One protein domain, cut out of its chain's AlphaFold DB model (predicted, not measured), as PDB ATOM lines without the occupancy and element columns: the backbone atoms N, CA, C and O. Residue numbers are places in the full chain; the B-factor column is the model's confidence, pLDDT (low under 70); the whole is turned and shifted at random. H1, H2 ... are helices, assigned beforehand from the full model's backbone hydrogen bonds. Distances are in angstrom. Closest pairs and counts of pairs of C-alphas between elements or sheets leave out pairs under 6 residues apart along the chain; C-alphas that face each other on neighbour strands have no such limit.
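AT A GLANCE: This is residues 15 to 122 of the 125 residues of an uncharacterized protein of Sodalis sp. TME1 (UniProt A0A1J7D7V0). Four helices make the body: H1 and H4 lie side by side, H3 crosses H1, H5 crosses H4, and H3 also touches H5, which closes a ring of contacts. The short H2 sits by the last turns of H1, and residues 109 to 122, with H6 among them, stick out as a free tail that adds to the length. The printed part has 108 residues with six named helices, H1 to H6 in order along the chain, and no named strand; its class is all helix. It is only just loose, close to compact, with a radius of gyration of the C-alphas of 16.1 A, and its outline is elongated, 56 by 32 by 24 A.

IN THESE COORDINATES: Find C-alpha 15 at (-44.173, -27.442, -3.433); from there H1 runs through residues 15 to 33, 26.5 A from first to last C-alpha. H2 follows at residues 35 to 39. Look next at C-alpha 44, at (-54.238, -7.398, 3.524), where H3 begins; it holds residues 44 to 61 over 25.6 A. H4 is residues 66 to 78, 18.5 A long, and H5 is residues 87 to 101, 21.8 A long. H6, residues 111 to 120, ends with C-alpha 120 at (-56.241, -40.795, -38.234).

HOW THE PARTS SIT: Start at H1, which with residues 15 to 23 alone touches residues 51 to 59 of H3; the closest C-alphas, of Ala 19 and Val 55, are 5.2 A apart, at a steep tilt of 60 degrees, opposite ways. H2 is close to H1 but not clearly touching, with the C-alphas of Arg 31 and Met 38 closest at 5.8 A. H1 also touches H4, at a shallow tilt of 26 degrees, the same way; the closest C-alphas, of Ile 33 and Arg 77, are 6.4 A apart. H3, with residues 53 to 61 alone, touches residues 87 to 91 of H5 at a steep tilt of 41 degrees, the same way; the C-alphas of Trp 54 and Pro 87 are closest at 5.7 A. H4 and H5 touch through the C-alphas of Gly 72 and Cys 94, the closest at 4.3 A, only just about perpendicular at 71 degrees. The helix packing is mostly crossed, with 1 of these 4 touching pairs at a shallow tilt. H1 and H5 are apart, and H6 touches no helix. In H2, H3, H4, H5 and H6 every O i to N i+4 pair is within hydrogen-bond range; in H1 14 of 15 are.

THE WHOLE: The C-alphas farthest apart, of Thr 43 and Gln 122, are 56.0 A from each other. Leave out residues 109 to 122, which stand free, and the body spans 43 by 32 by 18 A. The printed part has no cut and no long link. Read the B-factor column with care: pLDDT is under 70 in residues 97 to 122, against a mean of 81.5 for the printed part.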
ATOM      1  N   ARG A  15     -43.718 -27.934  -2.126       87.06
ATOM      2  CA  ARG A  15     -44.173 -27.442  -3.433       87.06
ATOM      3  C   ARG A  15     -44.908 -26.108  -3.305       87.06
ATOM      4  O   ARG A  15     -44.694 -25.205  -4.111       87.06
ATOM      5  N   GLN A  16     -45.740 -25.960  -2.281       84.44
ATOM      6  CA  GLN A  16     -46.441 -24.717  -1.978       84.44
ATOM      7  C   GLN A  16     -45.478 -23.633  -1.482       84.44
ATOM      8  O   GLN A  16     -45.607 -22.484  -1.891       84.44
ATOM      9  N   LEU A  17     -44.470 -23.977  -0.673       88.50
ATOM     10  CA  LEU A  17     -43.437 -23.029  -0.234       88.50
ATOM     11  C   LEU A  17     -42.619 -22.481  -1.411       88.50
ATOM     12  O   LEU A  17     -42.319 -21.286  -1.468       88.50
ATOM     13  N   LEU A  18     -42.284 -23.335  -2.378       89.25
ATOM     14  CA  LEU A  18     -41.670 -22.912  -3.631       89.25
ATOM     15  C   LEU A  18     -42.600 -21.977  -4.420       89.25
ATOM     16  O   LEU A  18     -42.175 -20.903  -4.845       89.25
ATOM     17  N   ALA A  19     -43.874 -22.346  -4.567       90.44
ATOM     18  CA  ALA A  19     -44.865 -21.537  -5.270       90.44
ATOM     19  C   ALA A  19     -45.082 -20.161  -4.614       90.44
ATOM     20  O   ALA A  19     -45.222 -19.173  -5.330       90.44
ATOM     21  N   VAL A  20     -45.030 -20.059  -3.279       88.44
ATOM     22  CA  VAL A  20     -45.048 -18.774  -2.553       88.44
ATOM     23  C   VAL A  20     -43.882 -17.888  -2.980       88.44
ATOM     24  O   VAL A  20     -44.086 -16.706  -3.264       88.44
ATOM     25  N   ARG A  21     -42.665 -18.442  -3.060       89.69
ATOM     26  CA  ARG A  21     -41.486 -17.685  -3.508       89.69
ATOM     27  C   ARG A  21     -41.665 -17.173  -4.938       89.69
ATOM     28  O   ARG A  21     -41.471 -15.987  -5.176       89.69
ATOM     29  N   LEU A  22     -42.107 -18.033  -5.856       91.50
ATOM     30  CA  LEU A  22     -42.343 -17.654  -7.254       91.50
ATOM     31  C   LEU A  22     -43.462 -16.615  -7.395       91.50
ATOM     32  O   LEU A  22     -43.320 -15.653  -8.147       91.50
ATOM     33  N   PHE A  23     -44.556 -16.762  -6.643       92.56
ATOM     34  CA  PHE A  23     -45.645 -15.788  -6.646       92.56
ATOM     35  C   PHE A  23     -45.182 -14.412  -6.170       92.56
ATOM     36  O   PHE A  23     -45.581 -13.412  -6.755       92.56
ATOM     37  N   ASN A  24     -44.332 -14.333  -5.144       91.50
ATOM     38  CA  ASN A  24     -43.836 -13.043  -4.667       91.50
ATOM     39  C   ASN A  24     -43.061 -12.290  -5.761       91.50
ATOM     40  O   ASN A  24     -43.223 -11.075  -5.892       91.50
ATOM     41  N   GLU A  25     -42.280 -12.996  -6.582       92.81
ATOM     42  CA  GLU A  25     -41.577 -12.393  -7.721       92.81
ATOM     43  C   GLU A  25     -42.540 -11.963  -8.832       92.81
ATOM     44  O   GLU A  25     -42.470 -10.830  -9.316       92.81
ATOM     45  N   VAL A  26     -43.514 -12.812  -9.166       94.31
ATOM     46  CA  VAL A  26     -44.583 -12.467 -10.114       94.31
ATOM     47  C   VAL A  26     -45.345 -11.230  -9.651       94.31
ATOM     48  O   VAL A  26     -45.536 -10.299 -10.426       94.31
ATOM     49  N   PHE A  27     -45.748 -11.179  -8.384       92.56
ATOM     50  CA  PHE A  27     -46.553 -10.098  -7.837       92.56
ATOM     51  C   PHE A  27     -45.815  -8.755  -7.885       92.56
ATOM     52  O   PHE A  27     -46.396  -7.754  -8.308       92.56
ATOM     53  N   LYS A  28     -44.520  -8.727  -7.534       91.75
ATOM     54  CA  LYS A  28     -43.676  -7.525  -7.676       91.75
ATOM     55  C   LYS A  28     -43.663  -7.019  -9.119       91.75
ATOM     56  O   LYS A  28     -43.846  -5.824  -9.341       91.75
ATOM     57  N   ALA A  29     -43.485  -7.915 -10.089       93.69
ATOM     58  CA  ALA A  29     -43.448  -7.550 -11.500       93.69
ATOM     59  C   ALA A  29     -44.824  -7.102 -12.021       93.69
ATOM     60  O   ALA A  29     -44.928  -6.072 -12.685       93.69
ATOM     61  N   LEU A  30     -45.898  -7.813 -11.672       93.25
ATOM     62  CA  LEU A  30     -47.259  -7.463 -12.076       93.25
ATOM     63  C   LEU A  30     -47.693  -6.093 -11.536       93.25
ATOM     64  O   LEU A  30     -48.431  -5.397 -12.222       93.25
ATOM     65  N   ARG A  31     -47.197  -5.654 -10.369       91.00
ATOM     66  CA  ARG A  31     -47.417  -4.283  -9.863       91.00
ATOM     67  C   ARG A  31     -46.841  -3.193 -10.758       91.00
ATOM     68  O   ARG A  31     -47.392  -2.099 -10.780       91.00
ATOM     69  N   GLN A  32     -45.766  -3.489 -11.481       92.56
ATOM     70  CA  GLN A  32     -45.160  -2.554 -12.428       92.56
ATOM     71  C   GLN A  32     -45.854  -2.605 -13.791       92.56
ATOM     72  O   GLN A  32     -46.039  -1.575 -14.427       92.56
ATOM     73  N   ILE A  33     -46.266  -3.800 -14.232       93.94
ATOM     74  CA  ILE A  33     -46.908  -4.000 -15.541       93.94
ATOM     75  C   ILE A  33     -48.375  -3.532 -15.521       93.94
ATOM     76  O   ILE A  33     -48.844  -2.935 -16.484       93.94
ATOM     77  N   PHE A  34     -49.091  -3.763 -14.415       92.69
ATOM     78  CA  PHE A  34     -50.521  -3.472 -14.250       92.69
ATOM     79  C   PHE A  34     -50.780  -2.585 -13.019       92.69
ATOM     80  O   PHE A  34     -51.429  -3.023 -12.061       92.69
ATOM     81  N   PRO A  35     -50.294  -1.330 -13.004       88.25
ATOM     82  CA  PRO A  35     -50.356  -0.481 -11.816       88.25
ATOM     83  C   PRO A  35     -51.793  -0.164 -11.376       88.25
ATOM     84  O   PRO A  35     -52.086  -0.189 -10.182       88.25
ATOM     85  N   ALA A  36     -52.714   0.076 -12.317       90.62
ATOM     86  CA  ALA A  36     -54.096   0.441 -11.997       90.62
ATOM     87  C   ALA A  36     -54.910  -0.711 -11.365       90.62
ATOM     88  O   ALA A  36     -55.465  -0.500 -10.286       90.62
ATOM     89  N   PRO A  37     -54.949  -1.941 -11.928       85.50
ATOM     90  CA  PRO A  37     -55.587  -3.077 -11.255       85.50
ATOM     91  C   PRO A  37     -55.000  -3.365  -9.869       85.50
ATOM     92  O   PRO A  37     -55.731  -3.693  -8.937       85.50
ATOM     93  N   MET A  38     -53.685  -3.202  -9.717       87.44
ATOM     94  CA  MET A  38     -52.992  -3.444  -8.452       87.44
ATOM     95  C   MET A  38     -53.299  -2.394  -7.387       87.44
ATOM     96  O   MET A  38     -53.330  -2.729  -6.206       87.44
ATOM     97  N   ALA A  39     -53.600  -1.155  -7.782       86.06
ATOM     98  CA  ALA A  39     -54.086  -0.125  -6.866       86.06
ATOM     99  C   ALA A  39     -55.466  -0.455  -6.262       86.06
ATOM    100  O   ALA A  39     -55.849   0.134  -5.253       86.06
ATOM    101  N   ASN A  40     -56.210  -1.401  -6.848       86.25
ATOM    102  CA  ASN A  40     -57.517  -1.813  -6.344       86.25
ATOM    103  C   ASN A  40     -57.452  -2.932  -5.287       86.25
ATOM    104  O   ASN A  40     -58.485  -3.298  -4.733       86.25
ATOM    105  N   ILE A  41     -56.260  -3.458  -4.978       85.81
ATOM    106  CA  ILE A  41     -56.042  -4.348  -3.830       85.81
ATOM    107  C   ILE A  41     -55.909  -3.462  -2.588       85.81
ATOM    108  O   ILE A  41     -54.883  -2.810  -2.395       85.81
ATOM    109  N   LYS A  42     -56.967  -3.394  -1.775       85.31
ATOM    110  CA  LYS A  42     -57.095  -2.390  -0.703       85.31
ATOM    111  C   LYS A  42     -56.732  -2.927   0.673       85.31
ATOM    112  O   LYS A  42     -56.286  -2.156   1.520       85.31
ATOM    113  N   THR A  43     -56.930  -4.221   0.906       86.44
ATOM    114  CA  THR A  43     -56.731  -4.833   2.222       86.44
ATOM    115  C   THR A  43     -55.678  -5.937   2.190       86.44
ATOM    116  O   THR A  43     -55.359  -6.504   1.142       86.44
ATOM    117  N   ALA A  44     -55.126  -6.250   3.364       80.88
ATOM    118  CA  ALA A  44     -54.238  -7.398   3.524       80.88
ATOM    119  C   ALA A  44     -54.962  -8.720   3.211       80.88
ATOM    120  O   ALA A  44     -54.359  -9.611   2.622       80.88
ATOM    121  N   ASP A  45     -56.256  -8.812   3.531       84.75
ATOM    122  CA  ASP A  45     -57.074 -10.000   3.269       84.75
ATOM    123  C   ASP A  45     -57.298 -10.224   1.762       84.75
ATOM    124  O   ASP A  45     -57.118 -11.339   1.271       84.75
ATOM    125  N   ASP A  46     -57.552  -9.154   0.991       84.06
ATOM    126  CA  ASP A  46     -57.646  -9.225  -0.478       84.06
ATOM    127  C   ASP A  46     -56.351  -9.776  -1.092       84.06
ATOM    128  O   ASP A  46     -56.366 -10.638  -1.980       84.06
ATOM    129  N   LEU A  47     -55.205  -9.283  -0.606       84.75
ATOM    130  CA  LEU A  47     -53.893  -9.731  -1.056       84.75
ATOM    131  C   LEU A  47     -53.620 -11.185  -0.652       84.75
ATOM    132  O   LEU A  47     -53.048 -11.943  -1.437       84.75
ATOM    133  N   ASP A  48     -54.017 -11.583   0.552       85.44
ATOM    134  CA  ASP A  48     -53.841 -12.942   1.050       85.44
ATOM    135  C   ASP A  48     -54.696 -13.939   0.267       85.44
ATOM    136  O   ASP A  48     -54.203 -15.009  -0.105       85.44
ATOM    137  N   MET A  49     -55.939 -13.583  -0.059       86.19
ATOM    138  CA  MET A  49     -56.808 -14.393  -0.907       86.19
ATOM    139  C   MET A  49     -56.227 -14.536  -2.317       86.19
ATOM    140  O   MET A  49     -56.128 -15.656  -2.828       86.19
ATOM    141  N   LEU A  50     -55.764 -13.433  -2.919       88.25
ATOM    142  CA  LEU A  50     -55.084 -13.456  -4.216       88.25
ATOM    143  C   LEU A  50     -53.847 -14.365  -4.169       88.25
ATOM    144  O   LEU A  50     -53.708 -15.262  -4.999       88.25
ATOM    145  N   ARG A  51     -52.977 -14.185  -3.168       89.00
ATOM    146  CA  ARG A  51     -51.771 -15.001  -2.980       89.00
ATOM    147  C   ARG A  51     -52.114 -16.481  -2.900       89.00
ATOM    148  O   ARG A  51     -51.497 -17.277  -3.599       89.00
ATOM    149  N   ARG A  52     -53.092 -16.859  -2.073       87.94
ATOM    150  CA  ARG A  52     -53.504 -18.262  -1.901       87.94
ATOM    151  C   ARG A  52     -53.936 -18.884  -3.226       87.94
ATOM    152  O   ARG A  52     -53.463 -19.966  -3.557       87.94
ATOM    153  N   GLN A  53     -54.769 -18.186  -3.998       90.19
ATOM    154  CA  GLN A  53     -55.238 -18.675  -5.298       90.19
ATOM    155  C   GLN A  53     -54.082 -18.913  -6.275       90.19
ATOM    156  O   GLN A  53     -54.000 -19.967  -6.902       90.19
ATOM    157  N   TRP A  54     -53.145 -17.972  -6.366       93.44
ATOM    158  CA  TRP A  54     -51.991 -18.107  -7.255       93.44
ATOM    159  C   TRP A  54     -51.012 -19.195  -6.806       93.44
ATOM    160  O   TRP A  54     -50.521 -19.958  -7.636       93.44
ATOM    161  N   VAL A  55     -50.750 -19.300  -5.501       91.75
ATOM    162  CA  VAL A  55     -49.872 -20.330  -4.930       91.75
ATOM    163  C   VAL A  55     -50.429 -21.723  -5.192       91.75
ATOM    164  O   VAL A  55     -49.676 -22.592  -5.628       91.75
ATOM    165  N   MET A  56     -51.734 -21.933  -4.978       89.94
ATOM    166  CA  MET A  56     -52.386 -23.205  -5.303       89.94
ATOM    167  C   MET A  56     -52.292 -23.495  -6.798       89.94
ATOM    168  O   MET A  56     -51.801 -24.553  -7.170       89.94
ATOM    169  N   ALA A  57     -52.622 -22.530  -7.657       92.69
ATOM    170  CA  ALA A  57     -52.579 -22.733  -9.101       92.69
ATOM    171  C   ALA A  57     -51.165 -23.091  -9.607       92.69
ATOM    172  O   ALA A  57     -51.004 -24.006 -10.417       92.69
ATOM    173  N   PHE A  58     -50.117 -22.429  -9.103       92.31
ATOM    174  CA  PHE A  58     -48.720 -22.750  -9.431       92.31
ATOM    175  C   PHE A  58     -48.326 -24.138  -8.927       92.31
ATOM    176  O   PHE A  58     -47.754 -24.944  -9.672       92.31
ATOM    177  N   ALA A  59     -48.671 -24.431  -7.672       90.50
ATOM    178  CA  ALA A  59     -48.421 -25.720  -7.055       90.50
ATOM    179  C   ALA A  59     -49.248 -26.844  -7.686       90.50
ATOM    180  O   ALA A  59     -48.811 -27.970  -7.624       90.50
ATOM    181  N   GLU A  60     -50.381 -26.612  -8.334       92.31
ATOM    182  CA  GLU A  60     -51.130 -27.670  -9.027       92.31
ATOM    183  C   GLU A  60     -50.557 -27.914 -10.428       92.31
ATOM    184  O   GLU A  60     -50.333 -29.056 -10.825       92.31
ATOM    185  N   ASN A  61     -50.182 -26.840 -11.132       93.75
ATOM    186  CA  ASN A  61     -49.775 -26.882 -12.543       93.75
ATOM    187  C   ASN A  61     -48.264 -27.047 -12.776       93.75
ATOM    188  O   ASN A  61     -47.803 -27.044 -13.918       93.75
ATOM    189  N   GLY A  62     -47.482 -27.185 -11.705       92.19
ATOM    190  CA  GLY A  62     -46.055 -27.514 -11.805       92.19
ATOM    191  C   GLY A  62     -45.194 -26.323 -12.214       92.19
ATOM    192  O   GLY A  62     -44.168 -26.495 -12.869       92.19
ATOM    193  N   ILE A  63     -45.608 -25.118 -11.820       92.56
ATOM    194  CA  ILE A  63     -44.781 -23.922 -11.958       92.56
ATOM    195  C   ILE A  63     -43.766 -23.930 -10.816       92.56
ATOM    196  O   ILE A  63     -44.133 -23.760  -9.654       92.56
ATOM    197  N   ASN A  64     -42.503 -24.205 -11.138       92.69
ATOM    198  CA  ASN A  64     -41.478 -24.531 -10.146       92.69
ATOM    199  C   ASN A  64     -40.101 -23.901 -10.410       92.69
ATOM    200  O   ASN A  64     -39.175 -24.126  -9.633       92.69
ATOM    201  N   ASN A  65     -39.942 -23.098 -11.462       90.38
ATOM    202  CA  ASN A  65     -38.670 -22.444 -11.758       90.38
ATOM    203  C   ASN A  65     -38.851 -21.028 -12.318       90.38
ATOM    204  O   ASN A  65     -39.926 -20.650 -12.780       90.38
ATOM    205  N   MET A  66     -37.770 -20.244 -12.277       90.56
ATOM    206  CA  MET A  66     -37.781 -18.851 -12.730       90.56
ATOM    207  C   MET A  66     -37.943 -18.709 -14.245       90.56
ATOM    208  O   MET A  66     -38.601 -17.768 -14.673       90.56
ATOM    209  N   GLY A  67     -37.445 -19.648 -15.055       90.88
ATOM    210  CA  GLY A  67     -37.581 -19.579 -16.516       90.88
ATOM    211  C   GLY A  67     -39.046 -19.592 -16.973       90.88
ATOM    212  O   GLY A  67     -39.446 -18.807 -17.832       90.88
ATOM    213  N   GLN A  68     -39.886 -20.408 -16.328       92.94
ATOM    214  CA  GLN A  68     -41.341 -20.388 -16.527       92.94
ATOM    215  C   GLN A  68     -41.947 -19.021 -16.176       92.94
ATOM    216  O   GLN A  68     -42.761 -18.488 -16.929       92.94
ATOM    217  N   ILE A  69     -41.541 -18.437 -15.045       94.56
ATOM    218  CA  ILE A  69     -42.030 -17.125 -14.605       94.56
ATOM    219  C   ILE A  69     -41.620 -16.023 -15.582       94.56
ATOM    220  O   ILE A  69     -42.447 -15.191 -15.951       94.56
ATOM    221  N   GLU A  70     -40.373 -16.024 -16.040       94.19
ATOM    222  CA  GLU A  70     -39.861 -15.053 -17.006       94.19
ATOM    223  C   GLU A  70     -40.615 -15.120 -18.337       94.19
ATOM    224  O   GLU A  70     -40.977 -14.073 -18.881       94.19
ATOM    225  N   ALA A  71     -40.937 -16.326 -18.814       92.94
ATOM    226  CA  ALA A  71     -41.799 -16.526 -19.975       92.94
ATOM    227  C   ALA A  71     -43.200 -15.924 -19.771       92.94
ATOM    228  O   ALA A  71     -43.685 -15.167 -20.619       92.94
ATOM    229  N   GLY A  72     -43.832 -16.202 -18.625       95.44
ATOM    230  CA  GLY A  72     -45.132 -15.631 -18.269       95.44
ATOM    231  C   GLY A  72     -45.103 -14.102 -18.213       95.44
ATOM    232  O   GLY A  72     -45.961 -13.430 -18.789       95.44
ATOM    233  N   LEU A  73     -44.070 -13.528 -17.591       95.75
ATOM    234  CA  LEU A  73     -43.884 -12.079 -17.492       95.75
ATOM    235  C   LEU A  73     -43.569 -11.427 -18.845       95.75
ATOM    236  O   LEU A  73     -43.990 -10.297 -19.089       95.75
ATOM    237  N   ALA A  74     -42.858 -12.116 -19.740       95.00
ATOM    238  CA  ALA A  74     -42.616 -11.634 -21.096       95.00
ATOM    239  C   ALA A  74     -43.922 -11.495 -21.887       95.00
ATOM    240  O   ALA A  74     -44.110 -10.490 -22.574       95.00
ATOM    241  N   MET A  75     -44.844 -12.450 -21.751       95.19
ATOM    242  CA  MET A  75     -46.180 -12.358 -22.348       95.19
ATOM    243  C   MET A  75     -47.038 -11.289 -21.668       95.19
ATOM    244  O   MET A  75     -47.691 -10.503 -22.352       95.19
ATOM    245  N   ALA A  76     -46.968 -11.187 -20.339       95.44
ATOM    246  CA  ALA A  76     -47.675 -10.161 -19.581       95.44
ATOM    247  C   ALA A  76     -47.279  -8.736 -20.004       95.44
ATOM    248  O   ALA A  76     -48.136  -7.868 -20.053       95.44
ATOM    249  N   ARG A  77     -46.014  -8.485 -20.366       94.44
ATOM    250  CA  ARG A  77     -45.579  -7.177 -20.899       94.44
ATOM    251  C   ARG A  77     -46.065  -6.890 -22.321       94.44
ATOM    252  O   ARG A  77     -46.138  -5.731 -22.708       94.44
ATOM    253  N   LYS A  78     -46.337  -7.929 -23.114       93.69
ATOM    254  CA  LYS A  78     -46.775  -7.803 -24.514       93.69
ATOM    255  C   LYS A  78     -48.287  -7.649 -24.653       93.69
ATOM    256  O   LYS A  78     -48.751  -7.213 -25.702       93.69
ATOM    257  N   THR A  79     -49.059  -8.056 -23.646       91.88
ATOM    258  CA  THR A  79     -50.519  -7.983 -23.717       91.88
ATOM    259  C   THR A  79     -50.993  -6.532 -23.746       91.88
ATOM    260  O   THR A  79     -50.531  -5.703 -22.969       91.88
ATOM    261  N   ALA A  80     -51.942  -6.227 -24.630       89.81
ATOM    262  CA  ALA A  80     -52.586  -4.913 -24.689       89.81
ATOM    263  C   ALA A  80     -53.740  -4.773 -23.678       89.81
ATOM    264  O   ALA A  80     -54.330  -3.703 -23.547       89.81
ATOM    265  N   SER A  81     -54.096  -5.861 -22.983       92.00
ATOM    266  CA  SER A  81     -55.164  -5.846 -21.984       92.00
ATOM    267  C   SER A  81     -54.775  -4.971 -20.787       92.00
ATOM    268  O   SER A  81     -53.714  -5.199 -20.206       92.00
ATOM    269  N   PRO A  82     -55.639  -4.039 -20.343       87.62
ATOM    270  CA  PRO A  82     -55.405  -3.264 -19.128       87.62
ATOM    271  C   PRO A  82     -55.725  -4.050 -17.843       87.62
ATOM    272  O   PRO A  82     -55.514  -3.542 -16.742       87.62
ATOM    273  N   PHE A  83     -56.262  -5.268 -17.962       90.75
ATOM    274  CA  PHE A  83     -56.651  -6.106 -16.830       90.75
ATOM    275  C   PHE A  83     -55.541  -7.070 -16.419       90.75
ATOM    276  O   PHE A  83     -54.797  -7.580 -17.259       90.75
ATOM    277  N   LEU A  84     -55.491  -7.372 -15.120       91.50
ATOM    278  CA  LEU A  84     -54.591  -8.384 -14.582       91.50
ATOM    279  C   LEU A  84     -54.930  -9.763 -15.185       91.50
ATOM    280  O   LEU A  84     -56.111 -10.117 -15.232       91.50
ATOM    281  N   PRO A  85     -53.937 -10.561 -15.617       94.75
ATOM    282  CA  PRO A  85     -54.201 -11.925 -16.063       94.75
ATOM    283  C   PRO A  85     -54.756 -12.777 -14.917       94.75
ATOM    284  O   PRO A  85     -54.371 -12.616 -13.756       94.75
ATOM    285  N   SER A  86     -55.623 -13.734 -15.249       95.19
ATOM    286  CA  SER A  86     -56.022 -14.768 -14.289       95.19
ATOM    287  C   SER A  86     -54.853 -15.731 -14.006       95.19
ATOM    288  O   SER A  86     -53.956 -15.858 -14.849       95.19
ATOM    289  N   PRO A  87     -54.853 -16.464 -12.872       95.69
ATOM    290  CA  PRO A  87     -53.817 -17.462 -12.591       95.69
ATOM    291  C   PRO A  87     -53.661 -18.485 -13.723       95.69
ATOM    292  O   PRO A  87     -52.547 -18.747 -14.170       95.69
ATOM    293  N   GLY A  88     -54.776 -19.011 -14.245       96.00
ATOM    294  CA  GLY A  88     -54.766 -19.981 -15.343       96.00
ATOM    295  C   GLY A  88     -54.208 -19.405 -16.647       96.00
ATOM    296  O   GLY A  88     -53.419 -20.063 -17.323       96.00
ATOM    297  N   GLN A  89     -54.545 -18.153 -16.974       96.44
ATOM    298  CA  GLN A  89     -53.990 -17.478 -18.147       96.44
ATOM    299  C   GLN A  89     -52.474 -17.290 -18.020       96.44
ATOM    300  O   GLN A  89     -51.737 -17.558 -18.967       96.44
ATOM    301  N   PHE A  90     -52.002 -16.866 -16.846       96.69
ATOM    302  CA  PHE A  90     -50.574 -16.690 -16.602       96.69
ATOM    303  C   PHE A  90     -49.815 -18.025 -16.673       96.69
ATOM    304  O   PHE A  90     -48.765 -18.101 -17.305       96.69
ATOM    305  N   ILE A  91     -50.372 -19.097 -16.099       96.62
ATOM    306  CA  ILE A  91     -49.810 -20.457 -16.170       96.62
ATOM    307  C   ILE A  91     -49.664 -20.929 -17.619       96.62
ATOM    308  O   ILE A  91     -48.620 -21.475 -17.976       96.62
ATOM    309  N   ALA A  92     -50.664 -20.677 -18.467       95.31
ATOM    310  CA  ALA A  92     -50.586 -21.028 -19.881       95.31
ATOM    311  C   ALA A  92     -49.397 -20.336 -20.574       95.31
ATOM    312  O   ALA A  92     -48.671 -20.968 -21.340       95.31
ATOM    313  N   TRP A  93     -49.134 -19.062 -20.262       95.31
ATOM    314  CA  TRP A  93     -47.964 -18.346 -20.785       95.31
ATOM    315  C   TRP A  93     -46.640 -18.913 -20.271       95.31
ATOM    316  O   TRP A  93     -45.703 -19.082 -21.053       95.31
ATOM    317  N   CYS A  94     -46.572 -19.253 -18.981       94.38
ATOM    318  CA  CYS A  94     -45.399 -19.891 -18.386       94.38
ATOM    319  C   CYS A  94     -45.030 -21.198 -19.105       94.38
ATOM    320  O   CYS A  94     -43.857 -21.474 -19.353       94.38
ATOM    321  N   GLN A  95     -46.034 -22.004 -19.454       90.06
ATOM    322  CA  GLN A  95     -45.840 -23.288 -20.126       90.06
ATOM    323  C   GLN A  95     -45.448 -23.117 -21.599       90.06
ATOM    324  O   GLN A  95     -44.534 -23.798 -22.061       90.06
ATOM    325  N   GLN A  96     -46.066 -22.174 -22.319       84.56
ATOM    326  CA  GLN A  96     -45.752 -21.904 -23.729       84.56
ATOM    327  C   GLN A  96     -44.288 -21.502 -23.938       84.56
ATOM    328  O   GLN A  96     -43.633 -22.015 -24.846       84.56
ATOM    329  N   GLY A  97     -43.748 -20.617 -23.093       69.69
ATOM    330  CA  GLY A  97     -42.344 -20.213 -23.215       69.69
ATOM    331  C   GLY A  97     -41.360 -21.331 -22.874       69.69
ATOM    332  O   GLY A  97     -40.271 -21.364 -23.443       69.69
ATOM    333  N   ASN A  98     -41.752 -22.282 -22.020       64.88
ATOM    334  CA  ASN A  98     -40.947 -23.470 -21.737       64.88
ATOM    335  C   ASN A  98     -40.887 -24.421 -22.949       64.88
ATOM    336  O   ASN A  98     -39.816 -24.918 -23.283       64.88
ATOM    337  N   SER A  99     -42.007 -24.631 -23.654       60.69
ATOM    338  CA  SER A  99     -42.041 -25.441 -24.885       60.69
ATOM    339  C   SER A  99     -41.147 -24.854 -25.982       60.69
ATOM    340  O   SER A  99     -40.384 -25.581 -26.613       60.69
ATOM    341  N   GLN A 100     -41.196 -23.528 -26.155       56.03
ATOM    342  CA  GLN A 100     -40.431 -22.802 -27.173       56.03
ATOM    343  C   GLN A 100     -38.911 -22.888 -26.936       56.03
ATOM    344  O   GLN A 100     -38.158 -23.034 -27.893       56.03
ATOM    345  N   HIS A 101     -38.453 -22.866 -25.676       51.97
ATOM    346  CA  HIS A 101     -37.032 -23.059 -25.342       51.97
ATOM    347  C   HIS A 101     -36.583 -24.524 -25.438       51.97
ATOM    348  O   HIS A 101     -35.413 -24.785 -25.700       51.97
ATOM    349  N   ALA A 102     -37.499 -25.481 -25.261       56.69
ATOM    350  CA  ALA A 102     -37.212 -26.909 -25.383       56.69
ATOM    351  C   ALA A 102     -37.222 -27.422 -26.840       56.69
ATOM    352  O   ALA A 102     -37.025 -28.616 -27.059       56.69
ATOM    353  N   GLY A 103     -37.491 -26.562 -27.835       47.28
ATOM    354  CA  GLY A 103     -37.633 -26.964 -29.244       47.28
ATOM    355  C   GLY A 103     -38.830 -27.887 -29.504       47.28
ATOM    356  O   GLY A 103     -38.949 -28.463 -30.585       47.28
ATOM    357  N   LEU A 104     -39.717 -28.039 -28.520       47.03
ATOM    358  CA  LEU A 104     -40.918 -28.849 -28.634       47.03
ATOM    359  C   LEU A 104     -42.019 -27.979 -29.245       47.03
ATOM    360  O   LEU A 104     -42.202 -26.839 -28.800       47.03
ATOM    361  N   PRO A 105     -42.766 -28.479 -30.246       48.72
ATOM    362  CA  PRO A 105     -43.876 -27.728 -30.806       48.72
ATOM    363  C   PRO A 105     -44.810 -27.354 -29.660       48.72
ATOM    364  O   PRO A 105     -45.232 -28.214 -28.884       48.72
ATOM    365  N   THR A 106     -45.076 -26.053 -29.514       50.69
ATOM    366  CA  THR A 106     -46.057 -25.545 -28.554       50.69
ATOM    367  C   THR A 106     -47.306 -26.395 -28.721       50.69
ATOM    368  O   THR A 106     -47.845 -26.459 -29.827       50.69
ATOM    369  N   ALA A 107     -47.745 -27.076 -27.659       50.53
ATOM    370  CA  ALA A 107     -49.043 -27.737 -27.626       50.53
ATOM    371  C   ALA A 107     -50.111 -26.639 -27.576       50.53
ATOM    372  O   ALA A 107     -50.768 -26.383 -26.567       50.53
ATOM    373  N   THR A 108     -50.212 -25.904 -28.678       43.09
ATOM    374  CA  THR A 108     -51.347 -25.081 -29.017       43.09
ATOM    375  C   THR A 108     -52.544 -26.007 -28.862       43.09
ATOM    376  O   THR A 108     -52.531 -27.123 -29.387       43.09
ATOM    377  N   HIS A 109     -53.571 -25.570 -28.135       46.97
ATOM    378  CA  HIS A 109     -54.905 -26.159 -28.239       46.97
ATOM    379  C   HIS A 109     -55.450 -25.841 -29.637       46.97
ATOM    380  O   HIS A 109     -56.420 -25.108 -29.813       46.97
ATOM    381  N   ASP A 110     -54.751 -26.330 -30.652       44.31
ATOM    382  CA  ASP A 110     -55.139 -26.255 -32.030       44.31
ATOM    383  C   ASP A 110     -56.208 -27.326 -32.179       44.31
ATOM    384  O   ASP A 110     -55.929 -28.524 -32.255       44.31
ATOM    385  N   ARG A 111     -57.470 -26.902 -32.119       48.62
ATOM    386  CA  ARG A 111     -58.618 -27.797 -32.304       48.62
ATOM    387  C   ARG A 111     -58.531 -28.543 -33.643       48.62
ATOM    388  O   ARG A 111     -59.127 -29.607 -33.766       48.62
ATOM    389  N   ALA A 112     -57.739 -28.042 -34.599       46.16
ATOM    390  CA  ALA A 112     -57.410 -28.736 -35.838       46.16
ATOM    391  C   ALA A 112     -56.463 -29.937 -35.641       46.16
ATOM    392  O   ALA A 112     -56.562 -30.913 -36.380       46.16
ATOM    393  N   ALA A 113     -55.566 -29.916 -34.650       46.84
ATOM    394  CA  ALA A 113     -54.671 -31.039 -34.354       46.84
ATOM    395  C   ALA A 113     -55.418 -32.211 -33.703       46.84
ATOM    396  O   ALA A 113     -55.178 -33.360 -34.064       46.84
ATOM    397  N   LEU A 114     -56.380 -31.928 -32.814       45.25
ATOM    398  CA  LEU A 114     -57.267 -32.963 -32.267       45.25
ATOM    399  C   LEU A 114     -58.105 -33.622 -33.367       45.25
ATOM    400  O   LEU A 114     -58.288 -34.835 -33.339       45.25
ATOM    401  N   TRP A 115     -58.550 -32.846 -34.359       52.44
ATOM    402  CA  TRP A 115     -59.275 -33.387 -35.508       52.44
ATOM    403  C   TRP A 115     -58.391 -34.203 -36.446       52.44
ATOM    404  O   TRP A 115     -58.796 -35.286 -36.835       52.44
ATOM    405  N   ARG A 116     -57.131 -33.812 -36.670       54.75
ATOM    406  CA  ARG A 116     -56.162 -34.653 -37.397       54.75
ATOM    407  C   ARG A 116     -55.886 -35.988 -36.707       54.75
ATOM    408  O   ARG A 116     -55.770 -37.002 -37.381       54.75
ATOM    409  N   VAL A 117     -55.774 -36.006 -35.377       56.28
ATOM    410  CA  VAL A 117     -55.601 -37.258 -34.620       56.28
ATOM    411  C   VAL A 117     -56.874 -38.106 -34.675       56.28
ATOM    412  O   VAL A 117     -56.783 -39.321 -34.808       56.28
ATOM    413  N   PHE A 118     -58.054 -37.487 -34.623       50.12
ATOM    414  CA  PHE A 118     -59.327 -38.201 -34.733       50.12
ATOM    415  C   PHE A 118     -59.587 -38.740 -36.152       50.12
ATOM    416  O   PHE A 118     -60.020 -39.880 -36.283       50.12
ATOM    417  N   ASP A 119     -59.230 -37.994 -37.200       53.00
ATOM    418  CA  ASP A 119     -59.277 -38.435 -38.603       53.00
ATOM    419  C   ASP A 119     -58.337 -39.630 -38.843       53.00
ATOM    420  O   ASP A 119     -58.693 -40.575 -39.544       53.00
ATOM    421  N   LEU A 120     -57.159 -39.646 -38.204       52.66
ATOM    422  CA  LEU A 120     -56.241 -40.795 -38.234       52.66
ATOM    423  C   LEU A 120     -56.780 -42.019 -37.473       52.66
ATOM    424  O   LEU A 120     -56.374 -43.140 -37.769       52.66
ATOM    425  N   LEU A 121     -57.699 -41.822 -36.522       46.97
ATOM    426  CA  LEU A 121     -58.393 -42.891 -35.792       46.97
ATOM    427  C   LEU A 121     -59.682 -43.367 -36.495       46.97
ATOM    428  O   LEU A 121     -60.299 -44.320 -36.027       46.97
ATOM    429  N   GLN A 122     -60.077 -42.737 -37.610       48.84
ATOM    430  CA  GLN A 122     -61.230 -43.123 -38.441       48.84
ATOM    431  C   GLN A 122     -60.853 -43.544 -39.873       48.84
ATOM    432  O   GLN A 122     -61.737 -43.778 -40.699       48.84
TER     433      GLN A 122